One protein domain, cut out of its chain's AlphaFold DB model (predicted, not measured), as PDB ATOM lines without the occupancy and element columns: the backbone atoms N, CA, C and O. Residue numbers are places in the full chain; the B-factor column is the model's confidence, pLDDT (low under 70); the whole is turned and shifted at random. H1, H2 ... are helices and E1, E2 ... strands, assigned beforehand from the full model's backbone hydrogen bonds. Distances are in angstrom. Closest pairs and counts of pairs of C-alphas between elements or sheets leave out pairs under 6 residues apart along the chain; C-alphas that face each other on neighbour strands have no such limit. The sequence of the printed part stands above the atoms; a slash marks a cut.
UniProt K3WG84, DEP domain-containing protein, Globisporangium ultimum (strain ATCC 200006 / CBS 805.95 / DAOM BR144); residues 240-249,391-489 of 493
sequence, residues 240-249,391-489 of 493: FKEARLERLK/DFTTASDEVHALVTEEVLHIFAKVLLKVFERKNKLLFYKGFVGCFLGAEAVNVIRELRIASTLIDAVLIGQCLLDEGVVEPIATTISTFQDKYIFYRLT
ATOM      1  N   PHE A 240      -1.267  48.752  21.414       91.00
ATOM      2  CA  PHE A 240      -1.910  48.511  20.121       91.00
ATOM      3  C   PHE A 240      -3.108  49.438  19.879       91.00
ATOM      4  O   PHE A 240      -3.225  50.012  18.794       91.00
ATOM      5  N   LYS A 241      -3.967  49.644  20.887       94.00
ATOM      6  CA  LYS A 241      -5.088  50.586  20.800       94.00
ATOM      7  C   LYS A 241      -4.602  52.036  20.685       94.00
ATOM      8  O   LYS A 241      -5.187  52.787  19.909       94.00
ATOM      9  N   GLU A 242      -3.519  52.416  21.366       93.81
ATOM     10  CA  GLU A 242      -2.900  53.744  21.221       93.81
ATOM     11  C   GLU A 242      -2.334  53.967  19.806       93.81
ATOM     12  O   GLU A 242      -2.721  54.931  19.142       93.81
ATOM     13  N   ALA A 243      -1.510  53.044  19.296       93.62
ATOM     14  CA  ALA A 243      -0.946  53.132  17.944       93.62
ATOM     15  C   ALA A 243      -2.034  53.159  16.849       93.62
ATOM     16  O   ALA A 243      -1.926  53.903  15.869       93.62
ATOM     17  N   ARG A 244      -3.126  52.403  17.035       94.19
ATOM     18  CA  ARG A 244      -4.314  52.454  16.166       94.19
ATOM     19  C   ARG A 244      -4.983  53.830  16.196       94.19
ATOM     20  O   ARG A 244      -5.261  54.390  15.140       94.19
ATOM     21  N   LEU A 245      -5.221  54.392  17.385       93.88
ATOM     22  CA  LEU A 245      -5.812  55.727  17.543       93.88
ATOM     23  C   LEU A 245      -4.923  56.836  16.965       93.88
ATOM     24  O   LEU A 245      -5.439  57.862  16.527       93.88
ATOM     25  N   GLU A 246      -3.602  56.655  16.939       95.25
ATOM     26  CA  GLU A 246      -2.703  57.554  16.217       95.25
ATOM     27  C   GLU A 246      -2.848  57.417  14.696       95.25
ATOM     28  O   GLU A 246      -3.013  58.432  14.017       95.25
ATOM     29  N   ARG A 247      -2.877  56.188  14.159       94.56
ATOM     30  CA  ARG A 247      -3.069  55.950  12.718       94.56
ATOM     31  C   ARG A 247      -4.400  56.508  12.206       94.56
ATOM     32  O   ARG A 247      -4.416  57.160  11.165       94.56
ATOM     33  N   LEU A 248      -5.482  56.327  12.965       94.38
ATOM     34  CA  LEU A 248      -6.827  56.811  12.629       94.38
ATOM     35  C   LEU A 248      -6.906  58.335  12.430       94.38
ATOM     36  O   LEU A 248      -7.753  58.793  11.673       94.38
ATOM     37  N   LYS A 249      -6.003  59.129  13.024       96.00
ATOM     38  CA  LYS A 249      -5.937  60.589  12.791       96.00
ATOM     39  C   LYS A 249      -5.541  60.953  11.356       96.00
ATOM     40  O   LYS A 249      -5.766  62.088  10.947       96.00
ATOM     41  N   ASP A 391       2.818  42.628  13.320       95.00
ATOM     42  CA  ASP A 391       3.019  44.013  12.912       95.00
ATOM     43  C   ASP A 391       1.732  44.595  12.307       95.00
ATOM     44  O   ASP A 391       1.518  44.597  11.092       95.00
ATOM     45  N   PHE A 392       0.859  45.111  13.173       95.56
ATOM     46  CA  PHE A 392      -0.389  45.770  12.780       95.56
ATOM     47  C   PHE A 392      -0.187  47.076  11.989       95.56
ATOM     48  O   PHE A 392      -1.163  47.621  11.466       95.56
ATOM     49  N   THR A 393       1.050  47.571  11.829       94.12
ATOM     50  CA  THR A 393       1.323  48.667  10.883       94.12
ATOM     51  C   THR A 393       1.198  48.213   9.424       94.12
ATOM     52  O   THR A 393       0.942  49.044   8.552       94.12
ATOM     53  N   THR A 394       1.280  46.902   9.167       95.69
ATOM     54  CA  THR A 394       1.064  46.292   7.843       95.69
ATOM     55  C   THR A 394      -0.404  45.997   7.517       95.69
ATOM     56  O   THR A 394      -0.707  45.634   6.383       95.69
ATOM     57  N   ALA A 395      -1.321  46.161   8.480       96.38
ATOM     58  CA  ALA A 395      -2.755  46.033   8.231       96.38
ATOM     59  C   ALA A 395      -3.288  47.194   7.374       96.38
ATOM     60  O   ALA A 395      -2.751  48.308   7.399       96.38
ATOM     61  N   SER A 396      -4.352  46.917   6.622       96.12
ATOM     62  CA  SER A 396      -4.963  47.855   5.679       96.12
ATOM     63  C   SER A 396      -5.646  49.032   6.381       96.12
ATOM     64  O   SER A 396      -6.251  48.880   7.445       96.12
ATOM     65  N   ASP A 397      -5.596  50.218   5.765       96.31
ATOM     66  CA  ASP A 397      -6.300  51.400   6.284       96.31
ATOM     67  C   ASP A 397      -7.824  51.199   6.299       96.31
ATOM     68  O   ASP A 397      -8.485  51.690   7.212       96.31
ATOM     69  N   GLU A 398      -8.366  50.400   5.366       95.56
ATOM     70  CA  GLU A 398      -9.774  49.980   5.384       95.56
ATOM     71  C   GLU A 398     -10.137  49.272   6.693       95.56
ATOM     72  O   GLU A 398     -11.146  49.593   7.315       95.56
ATOM     73  N   VAL A 399      -9.313  48.320   7.140       96.94
ATOM     74  CA  VAL A 399      -9.602  47.551   8.357       96.94
ATOM     75  C   VAL A 399      -9.353  48.386   9.608       96.94
ATOM     76  O   VAL A 399     -10.101  48.232  10.568       96.94
ATOM     77  N   HIS A 400      -8.393  49.319   9.599       96.75
ATOM     78  CA  HIS A 400      -8.267  50.309  10.677       96.75
ATOM     79  C   HIS A 400      -9.530  51.177  10.795       96.75
ATOM     80  O   HIS A 400     -10.061  51.298  11.897       96.75
ATOM     81  N   ALA A 401     -10.053  51.710   9.685       97.19
ATOM     82  CA  ALA A 401     -11.298  52.489   9.661       97.19
ATOM     83  C   ALA A 401     -12.548  51.662  10.026       97.19
ATOM     84  O   ALA A 401     -13.476  52.176  10.652       97.19
ATOM     85  N   LEU A 402     -12.555  50.369   9.685       97.12
ATOM     86  CA  LEU A 402     -13.646  49.436   9.962       97.12
ATOM     87  C   LEU A 402     -13.875  49.181  11.459       97.12
ATOM     88  O   LEU A 402     -15.017  49.014  11.878       97.12
ATOM     89  N   VAL A 403     -12.816  49.100  12.271       96.88
ATOM     90  CA  VAL A 403     -12.884  48.601  13.663       96.88
ATOM     91  C   VAL A 403     -13.365  49.639  14.694       96.88
ATOM     92  O   VAL A 403     -12.776  49.771  15.771       96.88
ATOM     93  N   THR A 404     -14.438  50.383  14.412       96.38
ATOM     94  CA  THR A 404     -15.077  51.235  15.439       96.38
ATOM     95  C   THR A 404     -15.739  50.384  16.530       96.38
ATOM     96  O   THR A 404     -16.002  49.194  16.335       96.38
ATOM     97  N   GLU A 405     -16.001  50.973  17.698       95.44
ATOM     98  CA  GLU A 405     -16.597  50.256  18.834       95.44
ATOM     99  C   GLU A 405     -17.958  49.638  18.465       95.44
ATOM    100  O   GLU A 405     -18.230  48.477  18.779       95.44
ATOM    101  N   GLU A 406     -18.782  50.368  17.717       96.38
ATOM    102  CA  GLU A 406     -20.099  49.935  17.243       96.38
ATOM    103  C   GLU A 406     -19.985  48.744  16.279       96.38
ATOM    104  O   GLU A 406     -20.705  47.750  16.416       96.38
ATOM    105  N   VAL A 407     -19.039  48.802  15.332       97.62
ATOM    106  CA  VAL A 407     -18.800  47.713  14.372       97.62
ATOM    107  C   VAL A 407     -18.275  46.460  15.072       97.62
ATOM    108  O   VAL A 407     -18.701  45.353  14.739       97.62
ATOM    109  N   LEU A 408     -17.410  46.603  16.080       97.31
ATOM    110  CA  LEU A 408     -16.901  45.475  16.867       97.31
ATOM    111  C   LEU A 408     -18.026  44.760  17.635       97.31
ATOM    112  O   LEU A 408     -18.054  43.527  17.672       97.31
ATOM    113  N   HIS A 409     -19.008  45.499  18.161       96.56
ATOM    114  CA  HIS A 409     -20.211  44.911  18.759       96.56
ATOM    115  C   HIS A 409     -21.066  44.147  17.731       96.56
ATOM    116  O   HIS A 409     -21.532  43.041  18.030       96.56
ATOM    117  N   ILE A 410     -21.228  44.672  16.509       97.25
ATOM    118  CA  ILE A 410     -21.914  43.957  15.416       97.25
ATOM    119  C   ILE A 410     -21.137  42.683  15.048       97.25
ATOM    120  O   ILE A 410     -21.714  41.597  14.996       97.25
ATOM    121  N   PHE A 411     -19.816  42.763  14.872       97.44
ATOM    122  CA  PHE A 411     -18.979  41.603  14.548       97.44
ATOM    123  C   PHE A 411     -18.992  40.528  15.636       97.44
ATOM    124  O   PHE A 411     -18.973  39.343  15.310       97.44
ATOM    125  N   ALA A 412     -19.113  40.894  16.910       96.50
ATOM    126  CA  ALA A 412     -19.313  39.923  17.981       96.50
ATOM    127  C   ALA A 412     -20.657  39.184  17.870       96.50
ATOM    128  O   ALA A 412     -20.697  37.961  18.045       96.50
ATOM    129  N   LYS A 413     -21.743  39.888  17.509       96.00
ATOM    130  CA  LYS A 413     -23.052  39.271  17.212       96.00
ATOM    131  C   LYS A 413     -22.956  38.345  15.989       96.00
ATOM    132  O   LYS A 413     -23.463  37.221  16.043       96.00
ATOM    133  N   VAL A 414     -22.230  38.752  14.942       96.50
ATOM    134  CA  VAL A 414     -21.969  37.928  13.745       96.50
ATOM    135  C   VAL A 414     -21.176  36.661  14.082       96.50
ATOM    136  O   VAL A 414     -21.604  35.554  13.746       96.50
ATOM    137  N   LEU A 415     -20.056  36.790  14.801       95.94
ATOM    138  CA  LEU A 415     -19.231  35.658  15.232       95.94
ATOM    139  C   LEU A 415     -20.027  34.680  16.100       95.94
ATOM    140  O   LEU A 415     -19.955  33.473  15.861       95.94
ATOM    141  N   LEU A 416     -20.837  35.178  17.043       94.94
ATOM    142  CA  LEU A 416     -21.719  34.342  17.859       94.94
ATOM    143  C   LEU A 416     -22.656  33.502  16.978       94.94
ATOM    144  O   LEU A 416     -22.631  32.273  17.057       94.94
ATOM    145  N   LYS A 417     -23.424  34.145  16.086       95.06
ATOM    146  CA  LYS A 417     -24.392  33.464  15.206       95.06
ATOM    147  C   LYS A 417     -23.738  32.457  14.264       95.06
ATOM    148  O   LYS A 417     -24.285  31.374  14.032       95.06
ATOM    149  N   VAL A 418     -22.564  32.783  13.727       93.69
ATOM    150  CA  VAL A 418     -21.839  31.893  12.812       93.69
ATOM    151  C   VAL A 418     -21.212  30.712  13.559       93.69
ATOM    152  O   VAL A 418     -21.277  29.586  13.057       93.69
ATOM    153  N   PHE A 419     -20.678  30.911  14.768       94.31
ATOM    154  CA  PHE A 419     -20.166  29.811  15.589       94.31
ATOM    155  C   PHE A 419     -21.271  28.905  16.144       94.31
ATOM    156  O   PHE A 419     -21.070  27.689  16.166       94.31
ATOM    157  N   GLU A 420     -22.429  29.451  16.536       93.00
ATOM    158  CA  GLU A 420     -23.628  28.668  16.884       93.00
ATOM    159  C   GLU A 420     -24.013  27.750  15.715       93.00
ATOM    160  O   GLU A 420     -24.054  26.527  15.861       93.00
ATOM    161  N   ARG A 421     -24.199  28.323  14.516       90.62
ATOM    162  CA  ARG A 421     -24.629  27.580  13.319       90.62
ATOM    163  C   ARG A 421     -23.616  26.529  12.859       90.62
ATOM    164  O   ARG A 421     -24.010  25.466  12.386       90.62
ATOM    165  N   LYS A 422     -22.314  26.810  12.986       88.81
ATOM    166  CA  LYS A 422     -21.233  25.866  12.648       88.81
ATOM    167  C   LYS A 422     -20.932  24.860  13.772       88.81
ATOM    168  O   LYS A 422     -20.040  24.033  13.592       88.81
ATOM    169  N   ASN A 423     -21.635  24.927  14.910       87.44
ATOM    170  CA  ASN A 423     -21.350  24.162  16.131       87.44
ATOM    171  C   ASN A 423     -19.865  24.249  16.554       87.44
ATOM    172  O   ASN A 423     -19.226  23.256  16.903       87.44
ATOM    173  N   LYS A 424     -19.304  25.460  16.447       87.62
ATOM    174  CA  LYS A 424     -17.906  25.796  16.771       87.62
ATOM    175  C   LYS A 424     -17.744  26.373  18.175       87.62
ATOM    176  O   LYS A 424     -16.614  26.518  18.632       87.62
ATOM    177  N   LEU A 425     -18.850  26.681  18.857       87.00
ATOM    178  CA  LEU A 425     -18.823  27.027  20.273       87.00
ATOM    179  C   LEU A 425     -18.492  25.785  21.104       87.00
ATOM    180  O   LEU A 425     -19.163  24.758  21.035       87.00
ATOM    181  N   LEU A 426     -17.450  25.905  21.913       83.25
ATOM    182  CA  LEU A 426     -16.928  24.861  22.771       83.25
ATOM    183  C   LEU A 426     -17.331  25.127  24.222       83.25
ATOM    184  O   LEU A 426     -17.392  26.271  24.680       83.25
ATOM    185  N   PHE A 427     -17.555  24.043  24.961       81.50
ATOM    186  CA  PHE A 427     -17.631  24.072  26.416       81.50
ATOM    187  C   PHE A 427     -16.258  23.717  26.986       81.50
ATOM    188  O   PHE A 427     -15.822  22.567  26.896       81.50
ATOM    189  N   TYR A 428     -15.567  24.691  27.574       78.94
ATOM    190  CA  TYR A 428     -14.224  24.494  28.119       78.94
ATOM    191  C   TYR A 428     -14.208  24.812  29.614       78.94
ATOM    192  O   TYR A 428     -14.462  25.940  30.011       78.94
ATOM    193  N   LYS A 429     -13.913  23.820  30.468       83.50
ATOM    194  CA  LYS A 429     -13.774  23.978  31.935       83.50
ATOM    195  C   LYS A 429     -14.928  24.721  32.651       83.50
ATOM    196  O   LYS A 429     -14.697  25.349  33.676       83.50
ATOM    197  N   GLY A 430     -16.163  24.639  32.150       80.62
ATOM    198  CA  GLY A 430     -17.312  25.375  32.705       80.62
ATOM    199  C   GLY A 430     -17.714  26.619  31.909       80.62
ATOM    200  O   GLY A 430     -18.841  27.088  32.041       80.62
ATOM    201  N   PHE A 431     -16.836  27.123  31.042       79.44
ATOM    202  CA  PHE A 431     -17.112  28.262  30.175       79.44
ATOM    203  C   PHE A 431     -17.878  27.802  28.925       79.44
ATOM    204  O   PHE A 431     -17.358  27.052  28.096       79.44
ATOM    205  N   VAL A 432     -19.130  28.249  28.810       85.88
ATOM    206  CA  VAL A 432     -19.978  28.121  27.612       85.88
ATOM    207  C   VAL A 432     -19.611  29.235  26.625       85.88
ATOM    208  O   VAL A 432     -19.246  30.330  27.049       85.88
ATOM    209  N   GLY A 433     -19.725  28.980  25.319       87.12
ATOM    210  CA  GLY A 433     -19.503  30.009  24.295       87.12
ATOM    211  C   GLY A 433     -18.027  30.328  24.038       87.12
ATOM    212  O   GLY A 433     -17.699  31.439  23.621       87.12
ATOM    213  N   CYS A 434     -17.127  29.374  24.301       94.56
ATOM    214  CA  CYS A 434     -15.717  29.519  23.947       94.56
ATOM    215  C   CYS A 434     -15.482  29.206  22.467       94.56
ATOM    216  O   CYS A 434     -16.161  28.362  21.890       94.56
ATOM    217  N   PHE A 435     -14.466  29.815  21.874       95.50
ATOM    218  CA  PHE A 435     -13.995  29.537  20.520       95.50
ATOM    219  C   PHE A 435     -12.459  29.588  20.488       95.50
ATOM    220  O   PHE A 435     -11.819  30.022  21.447       95.50
ATOM    221  N   LEU A 436     -11.851  29.106  19.404       94.50
ATOM    222  CA  LEU A 436     -10.400  29.174  19.205       94.50
ATOM    223  C   LEU A 436     -10.041  30.425  18.398       94.50
ATOM    224  O   LEU A 436     -10.725  30.723  17.421       94.50
ATOM    225  N   GLY A 437      -8.946  31.109  18.744       95.75
ATOM    226  CA  GLY A 437      -8.491  32.304  18.017       95.75
ATOM    227  C   GLY A 437      -8.356  32.065  16.509       95.75
ATOM    228  O   GLY A 437      -8.926  32.805  15.710       95.75
ATOM    229  N   ALA A 438      -7.735  30.946  16.121       93.88
ATOM    230  CA  ALA A 438      -7.633  30.530  14.718       93.88
ATOM    231  C   ALA A 438      -8.993  30.247  14.034       93.88
ATOM    232  O   ALA A 438      -9.142  30.457  12.834       93.88
ATOM    233  N   GLU A 439     -10.018  29.791  14.763       94.44
ATOM    234  CA  GLU A 439     -11.367  29.609  14.194       94.44
ATOM    235  C   GLU A 439     -12.052  30.962  13.948       94.44
ATOM    236  O   GLU A 439     -12.736  31.113  12.939       94.44
ATOM    237  N   ALA A 440     -11.828  31.967  14.804       96.62
ATOM    238  CA  ALA A 440     -12.319  33.328  14.565       96.62
ATOM    239  C   ALA A 440     -11.641  33.979  13.359       96.62
ATOM    240  O   ALA A 440     -12.341  34.482  12.487       96.62
ATOM    241  N   VAL A 441     -10.312  33.897  13.252       96.56
ATOM    242  CA  VAL A 441      -9.560  34.400  12.087       96.56
ATOM    243  C   VAL A 441     -10.066  33.768  10.790       96.56
ATOM    244  O   VAL A 441     -10.350  34.475   9.823       96.56
ATOM    245  N   ASN A 442     -10.250  32.444  10.781       94.44
ATOM    246  CA  ASN A 442     -10.800  31.741   9.623       94.44
ATOM    247  C   ASN A 442     -12.235  32.182   9.303       94.44
ATOM    248  O   ASN A 442     -12.540  32.397   8.134       94.44
ATOM    249  N   VAL A 443     -13.103  32.374  10.304       94.75
ATOM    250  CA  VAL A 443     -14.474  32.861  10.083       94.75
ATOM    251  C   VAL A 443     -14.497  34.303   9.563       94.75
ATOM    252  O   VAL A 443     -15.212  34.563   8.601       94.75
ATOM    253  N   ILE A 444     -13.700  35.221  10.118       96.56
ATOM    254  CA  ILE A 444     -13.616  36.624   9.664       96.56
ATOM    255  C   ILE A 444     -13.214  36.690   8.177       96.56
ATOM    256  O   ILE A 444     -13.790  37.467   7.411       96.56
ATOM    257  N   ARG A 445     -12.284  35.827   7.745       94.62
ATOM    258  CA  ARG A 445     -11.858  35.722   6.338       94.62
ATOM    259  C   ARG A 445     -12.872  34.993   5.448       94.62
ATOM    260  O   ARG A 445     -13.137  35.445   4.338       94.62
ATOM    261  N   GLU A 446     -13.481  33.902   5.924       90.62
ATOM    262  CA  GLU A 446     -14.527  33.160   5.192       90.62
ATOM    263  C   GLU A 446     -15.758  34.041   4.919       90.62
ATOM    264  O   GLU A 446     -16.348  33.951   3.846       90.62
ATOM    265  N   LEU A 447     -16.106  34.930   5.856       92.06
ATOM    266  CA  LEU A 447     -17.192  35.910   5.727       92.06
ATOM    267  C   LEU A 447     -16.817  37.151   4.891       92.06
ATOM    268  O   LEU A 447     -17.641  38.053   4.776       92.06
ATOM    269  N   ARG A 448     -15.593  37.228   4.341       93.62
ATOM    270  CA  ARG A 448     -15.068  38.386   3.586       93.62
ATOM    271  C   ARG A 448     -15.084  39.720   4.355       93.62
ATOM    272  O   ARG A 448     -15.095  40.787   3.745       93.62
ATOM    273  N   ILE A 449     -15.019  39.661   5.687       95.12
ATOM    274  CA  ILE A 449     -14.861  40.850   6.542       95.12
ATOM    275  C   ILE A 449     -13.420  41.376   6.454       95.12
ATOM    276  O   ILE A 449     -13.205  42.583   6.426       95.12
ATOM    277  N   ALA A 450     -12.443  40.468   6.358       95.62
ATOM    278  CA  ALA A 450     -11.038  40.783   6.109       95.62
ATOM    279  C   ALA A 450     -10.492  39.954   4.939       95.62
ATOM    280  O   ALA A 450     -10.787  38.761   4.826       95.62
ATOM    281  N   SER A 451      -9.663  40.569   4.097       90.75
ATOM    282  CA  SER A 451      -8.979  39.909   2.977       90.75
ATOM    283  C   SER A 451      -7.709  39.183   3.448       90.75
ATOM    284  O   SER A 451      -7.517  37.984   3.188       90.75
ATOM    285  N   THR A 452      -6.856  39.870   4.214       94.25
ATOM    286  CA  THR A 452      -5.573  39.326   4.680       94.25
ATOM    287  C   THR A 452      -5.663  38.626   6.043       94.25
ATOM    288  O   THR A 452      -6.664  38.688   6.759       94.25
ATOM    289  N   LEU A 453      -4.585  37.924   6.411       94.94
ATOM    290  CA  LEU A 453      -4.423  37.363   7.754       94.94
ATOM    291  C   LEU A 453      -4.229  38.461   8.812       94.94
ATOM    292  O   LEU A 453      -4.830  38.370   9.879       94.94
ATOM    293  N   ILE A 454      -3.408  39.480   8.529       96.81
ATOM    294  CA  ILE A 454      -3.078  40.519   9.514       96.81
ATOM    295  C   ILE A 454      -4.308  41.363   9.864       96.81
ATOM    296  O   ILE A 454      -4.543  41.624  11.039       96.81
ATOM    297  N   ASP A 455      -5.152  41.671   8.877       97.31
ATOM    298  CA  ASP A 455      -6.429  42.363   9.075       97.31
ATOM    299  C   ASP A 455      -7.385  41.563   9.980       97.31
ATOM    300  O   ASP A 455      -7.981  42.096  10.914       97.31
ATOM    301  N   ALA A 456      -7.506  40.250   9.750       97.69
ATOM    302  CA  ALA A 456      -8.365  39.385  10.559       97.69
ATOM    303  C   ALA A 456      -7.863  39.239  12.008       97.69
ATOM    304  O   ALA A 456      -8.666  39.181  12.943       97.69
ATOM    305  N   VAL A 457      -6.539  39.206  12.207       97.44
ATOM    306  CA  VAL A 457      -5.923  39.212  13.545       97.44
ATOM    307  C   VAL A 457      -6.083  40.582  14.214       97.44
ATOM    308  O   VAL A 457      -6.353  40.615  15.412       97.44
ATOM    309  N   LEU A 458      -6.006  41.691  13.466       97.62
ATOM    310  CA  LEU A 458      -6.265  43.043  13.977       97.62
ATOM    311  C   LEU A 458      -7.706  43.188  14.481       97.62
ATOM    312  O   LEU A 458      -7.906  43.668  15.591       97.62
ATOM    313  N   ILE A 459      -8.705  42.700  13.737       98.12
ATOM    314  CA  ILE A 459     -10.103  42.678  14.208       98.12
ATOM    315  C   ILE A 459     -10.220  41.873  15.514       98.12
ATOM    316  O   ILE A 459     -10.860  42.326  16.461       98.12
ATOM    317  N   GLY A 460      -9.562  40.712  15.602       97.88
ATOM    318  CA  GLY A 460      -9.502  39.919  16.835       97.88
ATOM    319  C   GLY A 460      -8.817  40.642  18.003       97.88
ATOM    320  O   GLY A 460      -9.279  40.543  19.140       97.88
ATOM    321  N   GLN A 461      -7.756  41.405  17.729       97.75
ATOM    322  CA  GLN A 461      -7.063  42.246  18.709       97.75
ATOM    323  C   GLN A 461      -7.958  43.396  19.185       97.75
ATOM    324  O   GLN A 461      -8.066  43.609  20.387       97.75
ATOM    325  N   CYS A 462      -8.681  44.071  18.291       97.44
ATOM    326  CA  CYS A 462      -9.618  45.121  18.684       97.44
ATOM    327  C   CYS A 462     -10.806  44.571  19.492       97.44
ATOM    328  O   CYS A 462     -11.176  45.169  20.496       97.44
ATOM    329  N   LEU A 463     -11.353  43.399  19.144       97.44
ATOM    330  CA  LEU A 463     -12.365  42.723  19.972       97.44
ATOM    331  C   LEU A 463     -11.848  42.417  21.394       97.44
ATOM    332  O   LEU A 463     -12.632  42.429  22.343       97.44
ATOM    333  N   LEU A 464     -10.551  42.124  21.539       96.44
ATOM    334  CA  LEU A 464      -9.895  41.883  22.826       96.44
ATOM    335  C   LEU A 464      -9.657  43.192  23.601       96.44
ATOM    336  O   LEU A 464      -9.966  43.257  24.789       96.44
ATOM    337  N   ASP A 465      -9.154  44.233  22.933       95.69
ATOM    338  CA  ASP A 465      -8.876  45.551  23.526       95.69
ATOM    339  C   ASP A 465     -10.145  46.274  24.008       95.69
ATOM    340  O   ASP A 465     -10.098  46.988  25.010       95.69
ATOM    341  N   GLU A 466     -11.280  46.078  23.327       95.31
ATOM    342  CA  GLU A 466     -12.591  46.600  23.749       95.31
ATOM    343  C   GLU A 466     -13.326  45.672  24.746       95.31
ATOM    344  O   GLU A 466     -14.469  45.931  25.114       95.31
ATOM    345  N   GLY A 467     -12.710  44.567  25.190       94.94
ATOM    346  CA  GLY A 467     -13.321  43.640  26.155       94.94
ATOM    347  C   GLY A 467     -14.556  42.893  25.628       94.94
ATOM    348  O   GLY A 467     -15.349  42.358  26.406       94.94
ATOM    349  N   VAL A 468     -14.734  42.835  24.307       96.06
ATOM    350  CA  VAL A 468     -15.826  42.113  23.633       96.06
ATOM    351  C   VAL A 468     -15.516  40.608  23.546       96.06
ATOM    352  O   VAL A 468     -16.417  39.763  23.543       96.06
ATOM    353  N   VAL A 469     -14.228  40.245  23.555       96.19
ATOM    354  CA  VAL A 469     -13.756  38.873  23.794       96.19
ATOM    355  C   VAL A 469     -12.722  38.844  24.920       96.19
ATOM    356  O   VAL A 469     -11.841  39.691  25.003       96.19
ATOM    357  N   GLU A 470     -12.803  37.828  25.774       95.81
ATOM    358  CA  GLU A 470     -11.855  37.572  26.863       95.81
ATOM    359  C   GLU A 470     -11.047  36.296  26.568       95.81
ATOM    360  O   GLU A 470     -11.629  35.286  26.151       95.81
ATOM    361  N   PRO A 471      -9.726  36.268  26.812       95.56
ATOM    362  CA  PRO A 471      -8.943  35.044  26.750       95.56
ATOM    363  C   PRO A 471      -9.204  34.217  28.014       95.56
ATOM    364  O   PRO A 471      -9.162  34.725  29.134       95.56
ATOM    365  N   ILE A 472      -9.420  32.908  27.869       93.62
ATOM    366  CA  ILE A 472      -9.627  32.020  29.030       93.62
ATOM    367  C   ILE A 472      -8.338  31.856  29.860       93.62
ATOM    368  O   ILE A 472      -8.390  31.524  31.046       93.62
ATOM    369  N   ALA A 473      -7.171  32.091  29.254       88.81
ATOM    370  CA  ALA A 473      -5.896  32.179  29.957       88.81
ATOM    371  C   ALA A 473      -5.526  33.652  30.193       88.81
ATOM    372  O   ALA A 473      -5.244  34.388  29.251       88.81
ATOM    373  N   THR A 474      -5.474  34.059  31.462       84.62
ATOM    374  CA  THR A 474      -5.243  35.450  31.898       84.62
ATOM    375  C   THR A 474      -3.853  36.006  31.576       84.62
ATOM    376  O   THR A 474      -3.622  37.201  31.719       84.62
ATOM    377  N   THR A 475      -2.912  35.165  31.144       87.94
ATOM    378  CA  THR A 475      -1.545  35.558  30.764       87.94
ATOM    379  C   THR A 475      -1.438  36.103  29.338       87.94
ATOM    380  O   THR A 475      -0.332  36.364  28.870       87.94
ATOM    381  N   ILE A 476      -2.553  36.196  28.611       91.00
ATOM    382  CA  ILE A 476      -2.591  36.518  27.184       91.00
ATOM    383  C   ILE A 476      -3.115  37.943  27.016       91.00
ATOM    384  O   ILE A 476      -4.300  38.193  27.197       91.00
ATOM    385  N   SER A 477      -2.220  38.867  26.669       92.25
ATOM    386  CA  SER A 477      -2.538  40.275  26.393       92.25
ATOM    387  C   SER A 477      -2.777  40.579  24.911       92.25
ATOM    388  O   SER A 477      -3.219  41.676  24.585       92.25
ATOM    389  N   THR A 478      -2.481  39.634  24.014       95.06
ATOM    390  CA  THR A 478      -2.651  39.795  22.564       95.06
ATOM    391  C   THR A 478      -3.530  38.710  21.966       95.06
ATOM    392  O   THR A 478      -3.533  37.551  22.398       95.06
ATOM    393  N   PHE A 479      -4.286  39.076  20.939       96.62
ATOM    394  CA  PHE A 479      -5.045  38.126  20.150       96.62
ATOM    395  C   PHE A 479      -4.096  37.303  19.268       96.62
ATOM    396  O   PHE A 479      -3.103  37.806  18.744       96.62
ATOM    397  N   GLN A 480      -4.361  36.004  19.142       95.00
ATOM    398  CA  GLN A 480      -3.453  35.060  18.495       95.00
ATOM    399  C   GLN A 480      -4.225  34.131  17.550       95.00
ATOM    400  O   GLN A 480      -5.121  33.402  17.984       95.00
ATOM    401  N   ASP A 481      -3.800  34.071  16.281       93.75
ATOM    402  CA  ASP A 481      -4.148  33.017  15.310       93.75
ATOM    403  C   ASP A 481      -3.531  31.661  15.723       93.75
ATOM    404  O   ASP A 481      -2.605  31.120  15.117       93.75
ATOM    405  N   LYS A 482      -3.972  31.140  16.868       90.19
ATOM    406  CA  LYS A 482      -3.475  29.910  17.489       90.19
ATOM    407  C   LYS A 482      -4.609  29.191  18.220       90.19
ATOM    408  O   LYS A 482      -5.747  29.660  18.299       90.19
ATOM    409  N   TYR A 483      -4.270  28.054  18.818       87.94
ATOM    410  CA  TYR A 483      -5.141  27.213  19.645       87.94
ATOM    411  C   TYR A 483      -5.362  27.773  21.060       87.94
ATOM    412  O   TYR A 483      -5.339  27.044  22.050       87.94
ATOM    413  N   ILE A 484      -5.558  29.088  21.151       91.00
ATOM    414  CA  ILE A 484      -5.916  29.790  22.380       91.00
ATOM    415  C   ILE A 484      -7.437  29.895  22.441       91.00
ATOM    416  O   ILE A 484      -8.086  30.235  21.451       91.00
ATOM    417  N   PHE A 485      -7.991  29.579  23.610       93.69
ATOM    418  CA  PHE A 485      -9.417  29.696  23.881       93.69
ATOM    419  C   PHE A 485      -9.763  31.129  24.270       93.69
ATOM    420  O   PHE A 485      -9.248  31.650  25.264       93.69
ATOM    421  N   TYR A 486     -10.687  31.711  23.521       96.06
ATOM    422  CA  TYR A 486     -11.351  32.968  23.832       96.06
ATOM    423  C   TYR A 486     -12.824  32.688  24.137       96.06
ATOM    424  O   TYR A 486     -13.374  31.658  23.738       96.06
ATOM    425  N   ARG A 487     -13.469  33.602  24.848       95.00
ATOM    426  CA  ARG A 487     -14.905  33.612  25.130       95.00
ATOM    427  C   ARG A 487     -15.444  34.968  24.706       95.00
ATOM    428  O   ARG A 487     -14.853  35.987  25.043       95.00
ATOM    429  N   LEU A 488     -16.575  34.979  24.006       93.94
ATOM    430  CA  LEU A 488     -17.345  36.210  23.833       93.94
ATOM    431  C   LEU A 488     -17.792  36.673  25.222       93.94
ATOM    432  O   LEU A 488     -18.389  35.890  25.978       93.94
ATOM    433  N   THR A 489     -17.492  37.920  25.582       92.44
ATOM    434  CA  THR A 489     -18.112  38.499  26.775       92.44
ATOM    435  C   THR A 489     -19.613  38.598  26.534       92.44
ATOM    436  O   THR A 489     -20.102  38.422  25.414       92.44
TER     437      THR A 489
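AT A GLANCE: This is residues 240 to 249 and 391 to 489 of the 493 residues of the protein "DEP domain-containing protein" of Globisporangium ultimum (strain ATCC 200006 / CBS 805.95 / DAOM BR144) (UniProt K3WG84). A small, twisted antiparallel sheet of four strands has helices H3, H4 and H5 packed on one face, H3 crossing the strands and H5 standing up from the sheet. H1 and H2 sit beyond these helices at one end of the long axis, and the hairpin of E1 and E2 makes the other end. The printed part has 109 residues, with five named helices and four named strands in the order H1 H2 H3 E1 E2 H4 H5 E3 E4; the sheet's order is E1 E2 E4 E3. The class is mixed, helices and strands, and the whole is compact, with a radius of gyration of the C-alphas of 13.1 A and spans of 42 by 29 by 23 A.

IN THESE COORDINATES: The strands are E1, residues 426 to 428, E2, residues 431 to 436, 12.9 A long, E4, residues 485 to 488, 10.3 A, and E3, residues 469 to 471. The helices are H3, residues 405 to 421, 24.7 A, H4, residues 437 to 446, 14.2 A, H5, residues 453 to 465, 18.3 A, H2, residues 397 to 402, 8.4 A, and H1, residues 240 to 248, 12.2 A. C-alpha 240 of H1 is at (-1.910, 48.511, 20.121), C-alpha 431 of E2 at (-17.112, 28.262, 30.175) and C-alpha 488 of E4 at (-17.345, 36.210, 23.833).

HOW THE PARTS SIT: E1 and E2 form a hairpin, with N 426 and O 434 within hydrogen-bond range at 2.8 A. E2 and E4 are antiparallel, with N 435 and O 486 at 2.8 A. E3 and E4 form a hairpin, with N 487 and O 470 at 2.8 A. E2, H4 H5, E3 is a split strand-helix-strand unit, two strands of one sheet joined through helices, with E4 between them in the sheet, and its crossover is right-handed. H3 lies over E2 and E4, across the strands at 81 degrees to E2 on the local plane, at a height over the sheet of 10.0 A. H5, the hub, touches H4 at a steep tilt of 57 degrees, opposite ways; their closest C-alphas, of Val 441 and Ala 456, are 5.3 A apart. With residues 459 to 463 alone H5 touches H3, closest at the C-alphas of Leu 408 and Leu 463, 6.1 A. H5 and H2 only just touch, with 3 pairs of C-alphas within 8 A, the closest Val 399 and Asp 455, 6.1 A. H1 touches H2, closest at the C-alphas of Leu 248 and Ala 401, 6.9 A, and is apart from H3. In H1, H2, H3, H4 and H5 every O i to N i+4 pair is within hydrogen-bond range.

THE WHOLE: The C-alphas farthest apart are those of Lys 249 and Lys 429, 42.1 A. Residues 250 to 390 are not printed, and C-alphas 249 and 391 are 18.8 A apart across this cut. The link from E3 to E4, residues 472 to 484, is long. The mean pLDDT of the printed part is 93.7, and no printed residue is under 70.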